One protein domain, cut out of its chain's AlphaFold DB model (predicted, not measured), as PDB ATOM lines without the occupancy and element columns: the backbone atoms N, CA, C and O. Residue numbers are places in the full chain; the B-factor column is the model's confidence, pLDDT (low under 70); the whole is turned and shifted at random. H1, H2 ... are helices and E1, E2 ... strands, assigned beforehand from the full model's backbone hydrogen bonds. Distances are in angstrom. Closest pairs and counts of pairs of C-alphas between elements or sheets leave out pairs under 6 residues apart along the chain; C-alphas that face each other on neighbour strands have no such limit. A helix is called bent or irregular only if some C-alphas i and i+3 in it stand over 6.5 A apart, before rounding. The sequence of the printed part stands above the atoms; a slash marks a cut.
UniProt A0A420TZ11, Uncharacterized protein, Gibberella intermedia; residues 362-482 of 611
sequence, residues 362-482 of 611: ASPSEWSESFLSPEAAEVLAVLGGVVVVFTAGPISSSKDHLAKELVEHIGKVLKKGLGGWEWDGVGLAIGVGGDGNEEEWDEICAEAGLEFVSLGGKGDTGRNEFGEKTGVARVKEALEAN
ATOM      1  N   ALA A 362      16.500 -49.509  -5.313       74.88
ATOM      2  CA  ALA A 362      16.749 -50.035  -6.659       74.88
ATOM      3  C   ALA A 362      15.891 -49.336  -7.728       74.88
ATOM      4  O   ALA A 362      16.372 -49.090  -8.831       74.88
ATOM      5  N   SER A 363      14.639 -49.010  -7.389       82.19
ATOM      6  CA  SER A 363      13.673 -48.322  -8.251       82.19
ATOM      7  C   SER A 363      12.958 -47.224  -7.445       82.19
ATOM      8  O   SER A 363      12.202 -47.554  -6.528       82.19
ATOM      9  N   PRO A 364      13.196 -45.928  -7.730       86.19
ATOM     10  CA  PRO A 364      12.580 -44.833  -6.975       86.19
ATOM     11  C   PRO A 364      11.051 -44.787  -7.047       86.19
ATOM     12  O   PRO A 364      10.397 -44.398  -6.078       86.19
ATOM     13  N   SER A 365      10.478 -45.191  -8.182       86.19
ATOM     14  CA  SER A 365       9.030 -45.209  -8.401       86.19
ATOM     15  C   SER A 365       8.341 -46.226  -7.491       86.19
ATOM     16  O   SER A 365       7.503 -45.835  -6.680       86.19
ATOM     17  N   GLU A 366       8.777 -47.488  -7.537       86.31
ATOM     18  CA  GLU A 366       8.269 -48.569  -6.677       86.31
ATOM     19  C   GLU A 366       8.450 -48.240  -5.189       86.31
ATOM     20  O   GLU A 366       7.546 -48.464  -4.383       86.31
ATOM     21  N   TRP A 367       9.595 -47.648  -4.828       87.69
ATOM     22  CA  TRP A 367       9.861 -47.211  -3.459       87.69
ATOM     23  C   TRP A 367       8.838 -46.166  -3.004       87.69
ATOM     24  O   TRP A 367       8.174 -46.358  -1.988       87.69
ATOM     25  N   SER A 368       8.617 -45.104  -3.781       88.44
ATOM     26  CA  SER A 368       7.649 -44.067  -3.403       88.44
ATOM     27  C   SER A 368       6.207 -44.573  -3.323       88.44
ATOM     28  O   SER A 368       5.468 -44.155  -2.437       88.44
ATOM     29  N   GLU A 369       5.807 -45.493  -4.204       88.06
ATOM     30  CA  GLU A 369       4.476 -46.105  -4.169       88.06
ATOM     31  C   GLU A 369       4.285 -46.951  -2.910       88.06
ATOM     32  O   GLU A 369       3.220 -46.895  -2.296       88.06
ATOM     33  N   SER A 370       5.326 -47.673  -2.481       87.06
ATOM     34  CA  SER A 370       5.282 -48.469  -1.252       87.06
ATOM     35  C   SER A 370       5.133 -47.617   0.013       87.06
ATOM     36  O   SER A 370       4.407 -48.006   0.918       87.06
ATOM     37  N   PHE A 371       5.748 -46.430   0.065       85.75
ATOM     38  CA  PHE A 371       5.619 -45.516   1.209       85.75
ATOM     39  C   PHE A 371       4.322 -44.709   1.196       85.75
ATOM     40  O   PHE A 371       3.868 -44.270   2.245       85.75
ATOM     41  N   LEU A 372       3.716 -44.504   0.027       87.50
ATOM     42  CA  LEU A 372       2.414 -43.846  -0.109       87.50
ATOM     43  C   LEU A 372       1.235 -44.816   0.051       87.50
ATOM     44  O   LEU A 372       0.080 -44.400  -0.067       87.50
ATOM     45  N   SER A 373       1.505 -46.101   0.295       88.94
ATOM     46  CA  SER A 373       0.469 -47.089   0.563       88.94
ATOM     47  C   SER A 373      -0.114 -46.891   1.974       88.94
ATOM     48  O   SER A 373       0.582 -46.419   2.878       88.94
ATOM     49  N   PRO A 374      -1.393 -47.239   2.203       79.81
ATOM     50  CA  PRO A 374      -2.022 -47.075   3.514       79.81
ATOM     51  C   PRO A 374      -1.336 -47.914   4.603       79.81
ATOM     52  O   PRO A 374      -1.366 -47.539   5.771       79.81
ATOM     53  N   GLU A 375      -0.682 -49.018   4.234       82.50
ATOM     54  CA  GLU A 375       0.080 -49.868   5.153       82.50
ATOM     55  C   GLU A 375       1.338 -49.177   5.704       82.50
ATOM     56  O   GLU A 375       1.798 -49.525   6.789       82.50
ATOM     57  N   ALA A 376       1.893 -48.194   4.988       82.31
ATOM     58  CA  ALA A 376       3.089 -47.460   5.399       82.31
ATOM     59  C   ALA A 376       2.786 -46.214   6.253       82.31
ATOM     60  O   ALA A 376       3.716 -45.550   6.716       82.31
ATOM     61  N   ALA A 377       1.509 -45.905   6.510       80.31
ATOM     62  CA  ALA A 377       1.100 -44.720   7.268       80.31
ATOM     63  C   ALA A 377       1.693 -44.686   8.688       80.31
ATOM     64  O   ALA A 377       2.141 -43.634   9.145       80.31
ATOM     65  N   GLU A 378       1.767 -45.838   9.361       82.75
ATOM     66  CA  GLU A 378       2.381 -45.953  10.692       82.75
ATOM     67  C   GLU A 378       3.883 -45.643  10.663       82.75
ATOM     68  O   GLU A 378       4.410 -45.023  11.585       82.75
ATOM     69  N   VAL A 379       4.575 -46.038   9.588       82.69
ATOM     70  CA  VAL A 379       6.009 -45.773   9.413       82.69
ATOM     71  C   VAL A 379       6.235 -44.288   9.160       82.69
ATOM     72  O   VAL A 379       7.110 -43.699   9.784       82.69
ATOM     73  N   LEU A 380       5.435 -43.666   8.290       84.00
ATOM     74  CA  LEU A 380       5.541 -42.235   7.995       84.00
ATOM     75  C   LEU A 380       5.282 -41.365   9.231       84.00
ATOM     76  O   LEU A 380       5.994 -40.386   9.436       84.00
ATOM     77  N   ALA A 381       4.330 -41.748  10.088       81.69
ATOM     78  CA  ALA A 381       3.993 -41.001  11.301       81.69
ATOM     79  C   ALA A 381       5.153 -40.897  12.313       81.69
ATOM     80  O   ALA A 381       5.175 -39.972  13.121       81.69
ATOM     81  N   VAL A 382       6.120 -41.822  12.270       84.56
ATOM     82  CA  VAL A 382       7.274 -41.853  13.188       84.56
ATOM     83  C   VAL A 382       8.575 -41.349  12.555       84.56
ATOM     84  O   VAL A 382       9.639 -41.438  13.171       84.56
ATOM     85  N   LEU A 383       8.545 -40.835  11.322       86.62
ATOM     86  CA  LEU A 383       9.738 -40.269  10.690       86.62
ATOM     87  C   LEU A 383       9.946 -38.818  11.135       86.62
ATOM     88  O   LEU A 383       9.249 -37.911  10.693       86.62
ATOM     89  N   GLY A 384      10.970 -38.599  11.963       85.69
ATOM     90  CA  GLY A 384      11.449 -37.259  12.332       85.69
ATOM     91  C   GLY A 384      12.479 -36.664  11.361       85.69
ATOM     92  O   GLY A 384      12.866 -35.509  11.499       85.69
ATOM     93  N   GLY A 385      12.954 -37.440  10.382       90.12
ATOM     94  CA  GLY A 385      13.881 -36.946   9.368       90.12
ATOM     95  C   GLY A 385      14.135 -37.937   8.235       90.12
ATOM     96  O   GLY A 385      14.056 -39.151   8.423       90.12
ATOM     97  N   VAL A 386      14.464 -37.409   7.057       91.38
ATOM     98  CA  VAL A 386      14.766 -38.160   5.833       91.38
ATOM     99  C   VAL A 386      16.091 -37.665   5.269       91.38
ATOM    100  O   VAL A 386      16.275 -36.475   5.031       91.38
ATOM    101  N   VAL A 387      17.025 -38.589   5.038       91.81
ATOM    102  CA  VAL A 387      18.332 -38.287   4.446       91.81
ATOM    103  C   VAL A 387      18.537 -39.171   3.225       91.81
ATOM    104  O   VAL A 387      18.612 -40.392   3.352       91.81
ATOM    105  N   VAL A 388      18.666 -38.566   2.045       91.06
ATOM    106  CA  VAL A 388      19.007 -39.277   0.807       91.06
ATOM    107  C   VAL A 388      20.470 -39.057   0.454       91.06
ATOM    108  O   VAL A 388      20.971 -37.944   0.553       91.06
ATOM    109  N   VAL A 389      21.162 -40.114   0.023       88.38
ATOM    110  CA  VAL A 389      22.548 -40.040  -0.459       88.38
ATOM    111  C   VAL A 389      22.598 -40.516  -1.904       88.38
ATOM    112  O   VAL A 389      22.179 -41.633  -2.201       88.38
ATOM    113  N   PHE A 390      23.131 -39.691  -2.803       85.38
ATOM    114  CA  PHE A 390      23.240 -40.008  -4.228       85.38
ATOM    115  C   PHE A 390      24.513 -39.425  -4.844       85.38
ATOM    116  O   PHE A 390      25.183 -38.585  -4.253       85.38
ATOM    117  N   THR A 391      24.875 -39.879  -6.043       81.75
ATOM    118  CA  THR A 391      25.997 -39.311  -6.803       81.75
ATOM    119  C   THR A 391      25.528 -38.092  -7.595       81.75
ATOM    120  O   THR A 391      24.674 -38.234  -8.474       81.75
ATOM    121  N   ALA A 392      26.084 -36.915  -7.306       75.81
ATOM    122  CA  ALA A 392      25.746 -35.668  -7.991       75.81
ATOM    123  C   ALA A 392      26.631 -35.505  -9.241       75.81
ATOM    124  O   ALA A 392      27.790 -35.112  -9.133       75.81
ATOM    125  N   GLY A 393      26.104 -35.881 -10.411       68.25
ATOM    126  CA  GLY A 393      26.770 -35.731 -11.713       68.25
ATOM    127  C   GLY A 393      26.218 -34.561 -12.543       68.25
ATOM    128  O   GLY A 393      25.257 -33.915 -12.114       68.25
ATOM    129  N   PRO A 394      26.783 -34.304 -13.741       65.31
ATOM    130  CA  PRO A 394      26.322 -33.234 -14.617       65.31
ATOM    131  C   PRO A 394      24.907 -33.511 -15.107       65.31
ATOM    132  O   PRO A 394      24.650 -34.535 -15.748       65.31
ATOM    133  N   ILE A 395      24.010 -32.547 -14.916       63.47
ATOM    134  CA  ILE A 395      22.638 -32.581 -15.433       63.47
ATOM    135  C   ILE A 395      22.664 -32.158 -16.917       63.47
ATOM    136  O   ILE A 395      21.998 -31.237 -17.375       63.47
ATOM    137  N   SER A 396      23.493 -32.807 -17.741       54.69
ATOM    138  CA  SER A 396      23.471 -32.549 -19.182       54.69
ATOM    139  C   SER A 396      22.252 -33.237 -19.782       54.69
ATOM    140  O   SER A 396      22.291 -34.453 -19.922       54.69
ATOM    141  N   SER A 397      21.205 -32.457 -20.095       48.91
ATOM    142  CA  SER A 397      20.077 -32.621 -21.057       48.91
ATOM    143  C   SER A 397      19.537 -34.019 -21.434       48.91
ATOM    144  O   SER A 397      18.738 -34.153 -22.363       48.91
ATOM    145  N   SER A 398      19.929 -35.073 -20.735       45.69
ATOM    146  CA  SER A 398      19.424 -36.426 -20.864       45.69
ATOM    147  C   SER A 398      18.217 -36.528 -19.949       45.69
ATOM    148  O   SER A 398      18.257 -36.146 -18.781       45.69
ATOM    149  N   LYS A 399      17.099 -36.974 -20.513       52.22
ATOM    150  CA  LYS A 399      15.799 -36.992 -19.837       52.22
ATOM    151  C   LYS A 399      15.720 -37.989 -18.667       52.22
ATOM    152  O   LYS A 399      14.739 -37.940 -17.941       52.22
ATOM    153  N   ASP A 400      16.763 -38.794 -18.446       54.91
ATOM    154  CA  ASP A 400      16.764 -39.939 -17.531       54.91
ATOM    155  C   ASP A 400      17.938 -39.863 -16.530       54.91
ATOM    156  O   ASP A 400      18.806 -40.737 -16.482       54.91
ATOM    157  N   HIS A 401      18.019 -38.789 -15.735       72.12
ATOM    158  CA  HIS A 401      18.986 -38.733 -14.636       72.12
ATOM    159  C   HIS A 401      18.413 -39.460 -13.411       72.12
ATOM    160  O   HIS A 401      17.615 -38.895 -12.665       72.12
ATOM    161  N   LEU A 402      18.852 -40.699 -13.173       77.75
ATOM    162  CA  LEU A 402      18.361 -41.561 -12.083       77.75
ATOM    163  C   LEU A 402      18.370 -40.881 -10.703       77.75
ATOM    164  O   LEU A 402      17.457 -41.080  -9.910       77.75
ATOM    165  N   ALA A 403      19.372 -40.045 -10.406       81.81
ATOM    166  CA  ALA A 403      19.409 -39.337  -9.122       81.81
ATOM    167  C   ALA A 403      18.380 -38.198  -9.033       81.81
ATOM    168  O   ALA A 403      17.889 -37.902  -7.949       81.81
ATOM    169  N   LYS A 404      18.021 -37.583 -10.168       84.25
ATOM    170  CA  LYS A 404      16.965 -36.568 -10.213       84.25
ATOM    171  C   LYS A 404      15.611 -37.238 -10.009       84.25
ATOM    172  O   LYS A 404      14.840 -36.804  -9.165       84.25
ATOM    173  N   GLU A 405      15.383 -38.351 -10.705       87.38
ATOM    174  CA  GLU A 405      14.202 -39.191 -10.500       87.38
ATOM    175  C   GLU A 405      14.080 -39.634  -9.034       87.38
ATOM    176  O   GLU A 405      12.992 -39.587  -8.464       87.38
ATOM    177  N   LEU A 406      15.191 -40.013  -8.395       87.62
ATOM    178  CA  LEU A 406      15.221 -40.358  -6.977       87.62
ATOM    179  C   LEU A 406      14.764 -39.199  -6.082       87.62
ATOM    180  O   LEU A 406      13.862 -39.382  -5.266       87.62
ATOM    181  N   VAL A 407      15.353 -38.013  -6.247       89.06
ATOM    182  CA  VAL A 407      15.003 -36.819  -5.459       89.06
ATOM    183  C   VAL A 407      13.539 -36.423  -5.673       89.06
ATOM    184  O   VAL A 407      12.836 -36.141  -4.706       89.06
ATOM    185  N   GLU A 408      13.037 -36.482  -6.909       89.94
ATOM    186  CA  GLU A 408      11.633 -36.196  -7.221       89.94
ATOM    187  C   GLU A 408      10.672 -37.174  -6.528       89.94
ATOM    188  O   GLU A 408       9.647 -36.760  -5.983       89.94
ATOM    189  N   HIS A 409      10.984 -38.472  -6.522       90.69
ATOM    190  CA  HIS A 409      10.148 -39.484  -5.873       90.69
ATOM    191  C   HIS A 409      10.179 -39.382  -4.346       90.69
ATOM    192  O   HIS A 409       9.135 -39.533  -3.712       90.69
ATOM    193  N   ILE A 410      11.321 -39.034  -3.755       89.38
ATOM    194  CA  ILE A 410      11.402 -38.730  -2.320       89.38
ATOM    195  C   ILE A 410      10.600 -37.468  -1.999       89.38
ATOM    196  O   ILE A 410       9.810 -37.472  -1.060       89.38
ATOM    197  N   GLY A 411      10.699 -36.431  -2.833       87.69
ATOM    198  CA  GLY A 411       9.882 -35.227  -2.703       87.69
ATOM    199  C   GLY A 411       8.380 -35.507  -2.782       87.69
ATOM    200  O   GLY A 411       7.597 -34.890  -2.060       87.69
ATOM    201  N   LYS A 412       7.940 -36.478  -3.599       89.19
ATOM    202  CA  LYS A 412       6.536 -36.932  -3.605       89.19
ATOM    203  C   LYS A 412       6.127 -37.519  -2.252       89.19
ATOM    204  O   LYS A 412       5.028 -37.212  -1.795       89.19
ATOM    205  N   VAL A 413       6.982 -38.327  -1.622       88.50
ATOM    206  CA  VAL A 413       6.722 -38.911  -0.292       88.50
ATOM    207  C   VAL A 413       6.709 -37.830   0.790       88.50
ATOM    208  O   VAL A 413       5.789 -37.810   1.599       88.50
ATOM    209  N   LEU A 414       7.639 -36.872   0.758       86.62
ATOM    210  CA  LEU A 414       7.646 -35.737   1.689       86.62
ATOM    211  C   LEU A 414       6.359 -34.906   1.573       86.62
ATOM    212  O   LEU A 414       5.685 -34.648   2.566       86.62
ATOM    213  N   LYS A 415       5.964 -34.545   0.346       86.19
ATOM    214  CA  LYS A 415       4.786 -33.698   0.093       86.19
ATOM    215  C   LYS A 415       3.457 -34.391   0.384       86.19
ATOM    216  O   LYS A 415       2.558 -33.757   0.921       86.19
ATOM    217  N   LYS A 416       3.301 -35.655  -0.024       84.38
ATOM    218  CA  LYS A 416       2.018 -36.378   0.073       84.38
ATOM    219  C   LYS A 416       1.907 -37.281   1.294       84.38
ATOM    220  O   LYS A 416       0.803 -37.468   1.782       84.38
ATOM    221  N   GLY A 417       3.017 -37.869   1.732       80.31
ATOM    222  CA  GLY A 417       3.053 -38.820   2.839       80.31
ATOM    223  C   GLY A 417       3.298 -38.148   4.186       80.31
ATOM    224  O   GLY A 417       2.587 -38.435   5.140       80.31
ATOM    225  N   LEU A 418       4.269 -37.234   4.260       80.25
ATOM    226  CA  LEU A 418       4.689 -36.616   5.527       80.25
ATOM    227  C   LEU A 418       3.989 -35.285   5.840       80.25
ATOM    228  O   LEU A 418       4.187 -34.737   6.914       80.25
ATOM    229  N   GLY A 419       3.133 -34.788   4.941       74.88
ATOM    230  CA  GLY A 419       2.382 -33.538   5.136       74.88
ATOM    231  C   GLY A 419       3.035 -32.301   4.511       74.88
ATOM    232  O   GLY A 419       2.531 -31.187   4.666       74.88
ATOM    233  N   GLY A 420       4.129 -32.472   3.761       79.88
ATOM    234  CA  GLY A 420       4.797 -31.390   3.040       79.88
ATOM    235  C   GLY A 420       5.274 -30.285   3.975       79.88
ATOM    236  O   GLY A 420       6.113 -30.523   4.831       79.88
ATOM    237  N   TRP A 421       4.734 -29.076   3.805       69.44
ATOM    238  CA  TRP A 421       5.103 -27.894   4.595       69.44
ATOM    239  C   TRP A 421       4.667 -27.955   6.066       69.44
ATOM    240  O   TRP A 421       5.132 -27.148   6.861       69.44
ATOM    241  N   GLU A 422       3.749 -28.859   6.420       73.56
ATOM    242  CA  GLU A 422       3.288 -29.043   7.803       73.56
ATOM    243  C   GLU A 422       4.164 -30.033   8.583       73.56
ATOM    244  O   GLU A 422       3.984 -30.192   9.788       73.56
ATOM    245  N   TRP A 423       5.102 -30.701   7.906       84.62
ATOM    246  CA  TRP A 423       6.023 -31.635   8.534       84.62
ATOM    247  C   TRP A 423       7.167 -30.885   9.216       84.62
ATOM    248  O   TRP A 423       7.904 -30.149   8.566       84.62
ATOM    249  N   ASP A 424       7.346 -31.123  10.512       79.88
ATOM    250  CA  ASP A 424       8.390 -30.500  11.341       79.88
ATOM    251  C   ASP A 424       9.690 -31.333  11.385       79.88
ATOM    252  O   ASP A 424      10.473 -31.274  12.330       79.88
ATOM    253  N   GLY A 425       9.891 -32.197  10.385       85.31
ATOM    254  CA  GLY A 425      11.058 -33.068  10.292       85.31
ATOM    255  C   GLY A 425      12.167 -32.507   9.407       85.31
ATOM    256  O   GLY A 425      11.973 -31.616   8.582       85.31
ATOM    257  N   VAL A 426      13.361 -33.082   9.541       90.31
ATOM    258  CA  VAL A 426      14.544 -32.656   8.780       90.31
ATOM    259  C   VAL A 426      14.704 -33.445   7.476       90.31
ATOM    260  O   VAL A 426      14.859 -34.666   7.490       90.31
ATOM    261  N   GLY A 427      14.713 -32.752   6.334       91.50
ATOM    262  CA  GLY A 427      14.925 -33.332   5.004       91.50
ATOM    263  C   GLY A 427      16.282 -32.950   4.405       91.50
ATOM    264  O   GLY A 427      16.507 -31.782   4.109       91.50
ATOM    265  N   LEU A 428      17.180 -33.917   4.185       92.44
ATOM    266  CA  LEU A 428      18.525 -33.679   3.639       92.44
ATOM    267  C   LEU A 428      18.793 -34.488   2.365       92.44
ATOM    268  O   LEU A 428      18.546 -35.693   2.309       92.44
ATOM    269  N   ALA A 429      19.394 -33.836   1.375       91.38
ATOM    270  CA  ALA A 429      19.840 -34.418   0.119       91.38
ATOM    271  C   ALA A 429      21.363 -34.320  -0.016       91.38
ATOM    272  O   ALA A 429      21.921 -33.260  -0.261       91.38
ATOM    273  N   ILE A 430      22.055 -35.444   0.139       89.06
ATOM    274  CA  ILE A 430      23.514 -35.518   0.161       89.06
ATOM    275  C   ILE A 430      24.039 -35.946  -1.214       89.06
ATOM    276  O   ILE A 430      23.973 -37.124  -1.578       89.06
ATOM    277  N   GLY A 431      24.605 -34.994  -1.954       84.50
ATOM    278  CA  GLY A 431      25.224 -35.228  -3.259       84.50
ATOM    279  C   GLY A 431      26.715 -35.539  -3.146       84.50
ATOM    280  O   GLY A 431      27.494 -34.698  -2.710       84.50
ATOM    281  N   VAL A 432      27.144 -36.730  -3.560       81.12
ATOM    282  CA  VAL A 432      28.550 -37.163  -3.527       81.12
ATOM    283  C   VAL A 432      29.211 -36.965  -4.892       81.12
ATOM    284  O   VAL A 432      28.707 -37.468  -5.896       81.12
ATOM    285  N   GLY A 433      30.380 -36.314  -4.914       63.44
ATOM    286  CA  GLY A 433      31.246 -36.237  -6.102       63.44
ATOM    287  C   GLY A 433      30.936 -35.100  -7.082       63.44
ATOM    288  O   GLY A 433      31.169 -35.274  -8.275       63.44
ATOM    289  N   GLY A 434      30.433 -33.967  -6.580       59.56
ATOM    290  CA  GLY A 434      29.983 -32.826  -7.385       59.56
ATOM    291  C   GLY A 434      31.015 -32.283  -8.386       59.56
ATOM    292  O   GLY A 434      32.218 -32.237  -8.121       59.56
ATOM    293  N   ASP A 435      30.519 -31.837  -9.539       56.19
ATOM    294  CA  ASP A 435      31.298 -31.378 -10.694       56.19
ATOM    295  C   ASP A 435      31.199 -29.862 -10.969       56.19
ATOM    296  O   ASP A 435      31.820 -29.369 -11.913       56.19
ATOM    297  N   GLY A 436      30.480 -29.115 -10.123       56.91
ATOM    298  CA  GLY A 436      30.286 -27.664 -10.240       56.91
ATOM    299  C   GLY A 436      28.857 -27.217 -10.566       56.91
ATOM    300  O   GLY A 436      28.636 -26.017 -10.667       56.91
ATOM    301  N   ASN A 437      27.892 -28.137 -10.685       65.81
ATOM    302  CA  ASN A 437      26.464 -27.823 -10.877       65.81
ATOM    303  C   ASN A 437      25.671 -27.810  -9.552       65.81
ATOM    304  O   ASN A 437      24.539 -28.281  -9.487       65.81
ATOM    305  N   GLU A 438      26.285 -27.335  -8.468       75.50
ATOM    306  CA  GLU A 438      25.699 -27.387  -7.119       75.50
ATOM    307  C   GLU A 438      24.434 -26.522  -7.003       75.50
ATOM    308  O   GLU A 438      23.488 -26.938  -6.347       75.50
ATOM    309  N   GLU A 439      24.377 -25.391  -7.712       78.50
ATOM    310  CA  GLU A 439      23.204 -24.501  -7.756       78.50
ATOM    311  C   GLU A 439      21.968 -25.175  -8.378       78.50
ATOM    312  O   GLU A 439      20.847 -24.978  -7.917       78.50
ATOM    313  N   GLU A 440      22.157 -26.002  -9.411       82.12
ATOM    314  CA  GLU A 440      21.046 -26.704 -10.067       82.12
ATOM    315  C   GLU A 440      20.510 -27.837  -9.180       82.12
ATOM    316  O   GLU A 440      19.300 -28.043  -9.077       82.12
ATOM    317  N   TRP A 441      21.407 -28.554  -8.496       85.62
ATOM    318  CA  TRP A 441      21.015 -29.563  -7.511       85.62
ATOM    319  C   TRP A 441      20.318 -28.949  -6.297       85.62
ATOM    320  O   TRP A 441      19.354 -29.538  -5.810       85.62
ATOM    321  N   ASP A 442      20.753 -27.770  -5.852       85.81
ATOM    322  CA  ASP A 442      20.101 -27.023  -4.777       85.81
ATOM    323  C   ASP A 442      18.648 -26.676  -5.134       85.81
ATOM    324  O   ASP A 442      17.740 -26.974  -4.360       85.81
ATOM    325  N   GLU A 443      18.388 -26.181  -6.352       87.31
ATOM    326  CA  GLU A 443      17.022 -25.893  -6.816       87.31
ATOM    327  C   GLU A 443      16.146 -27.159  -6.882       87.31
ATOM    328  O   GLU A 443      15.011 -27.156  -6.399       87.31
ATOM    329  N   ILE A 444      16.672 -28.265  -7.426       86.81
ATOM    330  CA  ILE A 444      15.940 -29.541  -7.539       86.81
ATOM    331  C   ILE A 444      15.594 -30.108  -6.155       86.81
ATOM    332  O   ILE A 444      14.476 -30.582  -5.929       86.81
ATOM    333  N   CYS A 445      16.545 -30.086  -5.223       89.44
ATOM    334  CA  CYS A 445      16.331 -30.582  -3.868       89.44
ATOM    335  C   CYS A 445      15.382 -29.673  -3.082       89.44
ATOM    336  O   CYS A 445      14.464 -30.186  -2.437       89.44
ATOM    337  N   ALA A 446      15.516 -28.351  -3.210       86.88
ATOM    338  CA  ALA A 446      14.610 -27.395  -2.586       86.88
ATOM    339  C   ALA A 446      13.167 -27.582  -3.077       86.88
ATOM    340  O   ALA A 446      12.236 -27.592  -2.271       86.88
ATOM    341  N   GLU A 447      12.959 -27.823  -4.378       85.44
ATOM    342  CA  GLU A 447      11.629 -28.140  -4.910       85.44
ATOM    343  C   GLU A 447      11.065 -29.437  -4.309       85.44
ATOM    344  O   GLU A 447       9.855 -29.542  -4.094       85.44
ATOM    345  N   ALA A 448      11.913 -30.417  -3.999       85.94
ATOM    346  CA  ALA A 448      11.519 -31.652  -3.327       85.94
ATOM    347  C   ALA A 448      11.263 -31.486  -1.812       85.94
ATOM    348  O   ALA A 448      10.727 -32.412  -1.208       85.94
ATOM    349  N   GLY A 449      11.578 -30.333  -1.213       84.44
ATOM    350  CA  GLY A 449      11.505 -30.113   0.238       84.44
ATOM    351  C   GLY A 449      12.717 -30.664   0.997       84.44
ATOM    352  O   GLY A 449      12.592 -31.064   2.150       84.44
ATOM    353  N   LEU A 450      13.873 -30.744   0.335       89.88
ATOM    354  CA  LEU A 450      15.131 -31.247   0.884       89.88
ATOM    355  C   LEU A 450      16.205 -30.156   0.826       89.88
ATOM    356  O   LEU A 450      16.362 -29.492  -0.195       89.88
ATOM    357  N   GLU A 451      17.008 -30.027   1.877       90.69
ATOM    358  CA  GLU A 451      18.214 -29.197   1.852       90.69
ATOM    359  C   GLU A 451      19.356 -29.957   1.158       90.69
ATOM    360  O   GLU A 451      19.711 -31.067   1.573       90.69
ATOM    361  N   PHE A 452      19.945 -29.376   0.111       89.56
ATOM    362  CA  PHE A 452      21.073 -29.985  -0.591       89.56
ATOM    363  C   PHE A 452      22.395 -29.763   0.153       89.56
ATOM    364  O   PHE A 452      22.757 -28.652   0.527       89.56
ATOM    365  N   VAL A 453      23.167 -30.837   0.325       86.88
ATOM    366  CA  VAL A 453      24.510 -30.796   0.905       86.88
ATOM    367  C   VAL A 453      25.489 -31.531  -0.006       86.88
ATOM    368  O   VAL A 453      25.452 -32.757  -0.140       86.88
ATOM    369  N   SER A 454      26.418 -30.779  -0.596       80.56
ATOM    370  CA  SER A 454      27.507 -31.326  -1.411       80.56
ATOM    371  C   SER A 454      28.589 -31.971  -0.531       80.56
ATOM    372  O   SER A 454      29.093 -31.363   0.418       80.56
ATOM    373  N   LEU A 455      28.963 -33.213  -0.852       73.94
ATOM    374  CA  LEU A 455      30.092 -33.941  -0.274       73.94
ATOM    375  C   LEU A 455      31.153 -34.210  -1.341       73.94
ATOM    376  O   LEU A 455      30.938 -34.952  -2.304       73.94
ATOM    377  N   GLY A 456      32.346 -33.656  -1.124       59.25
ATOM    378  CA  GLY A 456      33.491 -33.859  -2.012       59.25
ATOM    379  C   GLY A 456      33.525 -32.965  -3.260       59.25
ATOM    380  O   GLY A 456      34.351 -33.224  -4.132       59.25
ATOM    381  N   GLY A 457      32.678 -31.929  -3.344       54.03
ATOM    382  CA  GLY A 457      32.784 -30.857  -4.342       54.03
ATOM    383  C   GLY A 457      33.981 -29.918  -4.101       54.03
ATOM    384  O   GLY A 457      34.631 -29.954  -3.046       54.03
ATOM    385  N   LYS A 458      34.298 -29.061  -5.085       45.72
ATOM    386  CA  LYS A 458      35.342 -28.018  -4.983       45.72
ATOM    387  C   LYS A 458      34.934 -26.955  -3.950       45.72
ATOM    388  O   LYS A 458      34.469 -25.887  -4.314       45.72
ATOM    389  N   GLY A 459      35.132 -27.225  -2.664       47.66
ATOM    390  CA  GLY A 459      34.765 -26.267  -1.615       47.66
ATOM    391  C   GLY A 459      34.482 -26.850  -0.236       47.66
ATOM    392  O   GLY A 459      34.216 -26.077   0.679       47.66
ATOM    393  N   ASP A 460      34.573 -28.172  -0.040       51.31
ATOM    394  CA  ASP A 460      34.318 -28.804   1.263       51.31
ATOM    395  C   ASP A 460      35.455 -28.542   2.276       51.31
ATOM    396  O   ASP A 460      36.231 -29.418   2.654       51.31
ATOM    397  N   THR A 461      35.592 -27.286   2.700       52.09
ATOM    398  CA  THR A 461      36.493 -26.852   3.781       52.09
ATOM    399  C   THR A 461      35.821 -26.959   5.157       52.09
ATOM    400  O   THR A 461      36.377 -26.549   6.179       52.09
ATOM    401  N   GLY A 462      34.604 -27.516   5.190       55.22
ATOM    402  CA  GLY A 462      33.706 -27.528   6.335       55.22
ATOM    403  C   GLY A 462      33.026 -26.184   6.606       55.22
ATOM    404  O   GLY A 462      32.170 -26.149   7.492       55.22
ATOM    405  N   ARG A 463      33.385 -25.105   5.885       67.94
ATOM    406  CA  ARG A 463      32.654 -23.833   5.878       67.94
ATOM    407  C   ARG A 463      32.615 -23.152   4.504       67.94
ATOM    408  O   ARG A 463      33.576 -23.263   3.750       67.94
ATOM    409  N   ASN A 464      31.545 -22.420   4.202       71.50
ATOM    410  CA  ASN A 464      31.454 -21.594   2.992       71.50
ATOM    411  C   ASN A 464      32.112 -20.210   3.191       71.50
ATOM    412  O   ASN A 464      32.635 -19.894   4.263       71.50
ATOM    413  N   GLU A 465      32.091 -19.374   2.151       65.12
ATOM    414  CA  GLU A 465      32.661 -18.014   2.158       65.12
ATOM    415  C   GLU A 465      32.005 -17.060   3.175       65.12
ATOM    416  O   GLU A 465      32.616 -16.070   3.585       65.12
ATOM    417  N   PHE A 466      30.809 -17.403   3.652       63.34
ATOM    418  CA  PHE A 466      30.065 -16.682   4.684       63.34
ATOM    419  C   PHE A 466      30.302 -17.244   6.099       63.34
ATOM    420  O   PHE A 466      29.829 -16.684   7.086       63.34
ATOM    421  N   GLY A 467      31.100 -18.312   6.228       66.31
ATOM    422  CA  GLY A 467      31.459 -18.934   7.503       66.31
ATOM    423  C   GLY A 467      30.444 -19.949   8.041       66.31
ATOM    424  O   GLY A 467      30.621 -20.419   9.173       66.31
ATOM    425  N   GLU A 468      29.431 -20.305   7.253       74.62
ATOM    426  CA  GLU A 468      28.419 -21.324   7.557       74.62
ATOM    427  C   GLU A 468      28.998 -22.721   7.359       74.62
ATOM    428  O   GLU A 468      29.916 -22.885   6.562       74.62
ATOM    429  N   LYS A 469      28.510 -23.735   8.083       77.00
ATOM    430  CA  LYS A 469      29.052 -25.101   7.986       77.00
ATOM    431  C   LYS A 469      28.671 -25.749   6.655       77.00
ATOM    432  O   LYS A 469      27.547 -25.594   6.201       77.00
ATOM    433  N   THR A 470      29.574 -26.544   6.083       77.25
ATOM    434  CA  THR A 470      29.335 -27.325   4.852       77.25
ATOM    435  C   THR A 470      29.619 -28.813   5.060       77.25
ATOM    436  O   THR A 470      30.220 -29.224   6.063       77.25
ATOM    437  N   GLY A 471      29.161 -29.636   4.116       77.62
ATOM    438  CA  GLY A 471      29.433 -31.069   4.076       77.62
ATOM    439  C   GLY A 471      28.915 -31.827   5.303       77.62
ATOM    440  O   GLY A 471      27.846 -31.544   5.840       77.62
ATOM    441  N   VAL A 472      29.694 -32.794   5.796       76.50
ATOM    442  CA  VAL A 472      29.301 -33.659   6.930       76.50
ATOM    443  C   VAL A 472      29.023 -32.846   8.207       76.50
ATOM    444  O   VAL A 472      28.194 -33.237   9.028       76.50
ATOM    445  N   ALA A 473      29.689 -31.701   8.378       76.75
ATOM    446  CA  ALA A 473      29.465 -30.817   9.519       76.75
ATOM    447  C   ALA A 473      28.102 -30.114   9.455       76.75
ATOM    448  O   ALA A 473      27.486 -29.919  10.504       76.75
ATOM    449  N   ARG A 474      27.623 -29.781   8.247       83.75
ATOM    450  CA  ARG A 474      26.281 -29.230   8.024       83.75
ATOM    451  C   ARG A 474      25.201 -30.273   8.271       83.75
ATOM    452  O   ARG A 474      24.280 -30.010   9.031       83.75
ATOM    453  N   VAL A 475      25.384 -31.486   7.742       85.38
ATOM    454  CA  VAL A 475      24.481 -32.624   8.001       85.38
ATOM    455  C   VAL A 475      24.323 -32.858   9.505       85.38
ATOM    456  O   VAL A 475      23.212 -33.007  10.004       85.38
ATOM    457  N   LYS A 476      25.433 -32.843  10.254       83.44
ATOM    458  CA  LYS A 476      25.399 -33.002  11.713       83.44
ATOM    459  C   LYS A 476      24.646 -31.869  12.405       83.44
ATOM    460  O   LYS A 476      23.893 -32.137  13.328       83.44
ATOM    461  N   GLU A 477      24.867 -30.628  11.981       85.94
ATOM    462  CA  GLU A 477      24.182 -29.461  12.538       85.94
ATOM    463  C   GLU A 477      22.676 -29.498  12.279       85.94
ATOM    464  O   GLU A 477      21.920 -29.272  13.214       85.94
ATOM    465  N   ALA A 478      22.247 -29.834  11.061       87.69
ATOM    466  CA  ALA A 478      20.832 -29.953  10.720       87.69
ATOM    467  C   ALA A 478      20.137 -31.037  11.564       87.69
ATOM    468  O   ALA A 478      19.090 -30.791  12.152       87.69
ATOM    469  N   LEU A 479      20.770 -32.208  11.721       88.81
ATOM    470  CA  LEU A 479      20.255 -33.271  12.591       88.81
ATOM    471  C   LEU A 479      20.245 -32.871  14.078       88.81
ATOM    472  O   LEU A 479      19.362 -33.290  14.816       88.81
ATOM    473  N   GLU A 480      21.221 -32.084  14.540       86.56
ATOM    474  CA  GLU A 480      21.278 -31.591  15.924       86.56
ATOM    475  C   GLU A 480      20.284 -30.454  16.202       86.56
ATOM    476  O   GLU A 480      19.887 -30.280  17.356       86.56
ATOM    477  N   ALA A 481      19.895 -29.689  15.181       86.50
ATOM    478  CA  ALA A 481      18.927 -28.600  15.283       86.50
ATOM    479  C   ALA A 481      17.467 -29.084  15.264       86.50
ATOM    480  O   ALA A 481      16.600 -28.366  15.752       86.50
ATOM    481  N   ASN A 482      17.211 -30.284  14.737       88.62
ATOM    482  CA  ASN A 482      15.878 -30.881  14.686       88.62
ATOM    483  C   ASN A 482      15.327 -31.206  16.088       88.62
ATOM    484  O   ASN A 482      16.073 -31.664  16.963       88.62
TER     485      ASN A 482
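AT A GLANCE: This is residues 362 to 482 of the 611 residues of an uncharacterized protein of Gibberella intermedia (UniProt A0A420TZ11). A small twisted sheet of three parallel strands is sandwiched between helices: H3 and H4 cover one face and H5 covers the other, three layers in all. H1 and H2 sit off to one side of the sheet, H1 packed on H3. The printed part has 121 residues, with five named helices and three named strands in the order H1 H2 E1 H3 E2 H4 E3 H5; the class is mixed, helices and strands, and the sheet order is E1 E2 E3. The whole is compact, with a radius of gyration of the C-alphas of 14.7 A and spans of 44 by 37 by 21 A.

HOW THE PARTS SIT: H1, residues 364 to 371, and H2, residues 374 to 381, only just touch, and only at the corner by their link, with 3 pairs of C-alphas within 8 A, the closest those of Ser 370 and Ala 376, 7.1 A. E1, residues 385 to 391, is parallel to its neighbour E2, residues 426 to 432, at 13 degrees, with N 388 and O 428 at 2.9 A, within hydrogen-bond range. Between them in the chain, H3, residues 402 to 416, is on the sheet over E1 and E2 at a height of 10.3 A; E1, H3 and E2 form a strand-helix-strand unit, two parallel neighbour strands with a helix between, whose crossover is right-handed. H1 touches H3, closest C-alphas Pro 364 and Leu 406, 5.2 A, at a shallow tilt of 22 degrees, the same way. H4, residues 438 to 448, is on the same face, over E3, residues 451 to 455; E2, H4 and E3 form a second such unit, also right-handed. H4 touches H3, closest C-alphas Gly 411 and Ala 448, 4.0 A. E2 and E3 are parallel at 30 degrees, with N 453 and O 429 at 2.8 A, within hydrogen-bond range. H5, residues 471 to 481, is on the opposite face, over E2 and E3, at a height of 9.3 A. Every O i to N i+4 pair is within hydrogen-bond range in H1, H3, H4 and H5; in H2, 2 of 4 are.

IN THESE COORDINATES: H1, 10.8 A long, begins at C-alpha 364 (12.580, -44.833, -6.975). H2, 11.6 A, is irregular: C-alphas 375 and 378 are 7.2 A apart. E1 measures 20.3 A, H3 21.0 A, E2 19.2 A, H4 15.3 A and E3 13.0 A. H5, 15.6 A, ends at C-alpha 481 (18.927, -28.600, 15.283).

THE WHOLE: The C-alphas of Glu 375 and Glu 465, the two farthest apart, are 45.7 A apart. The printed part has no cut. The link from E3 to H5, residues 456 to 470, is long. Mean pLDDT of the printed part is 79.0; residues 393 to 400, 421, 433 to 437, 456 to 463 and 465 to 467 are under 70.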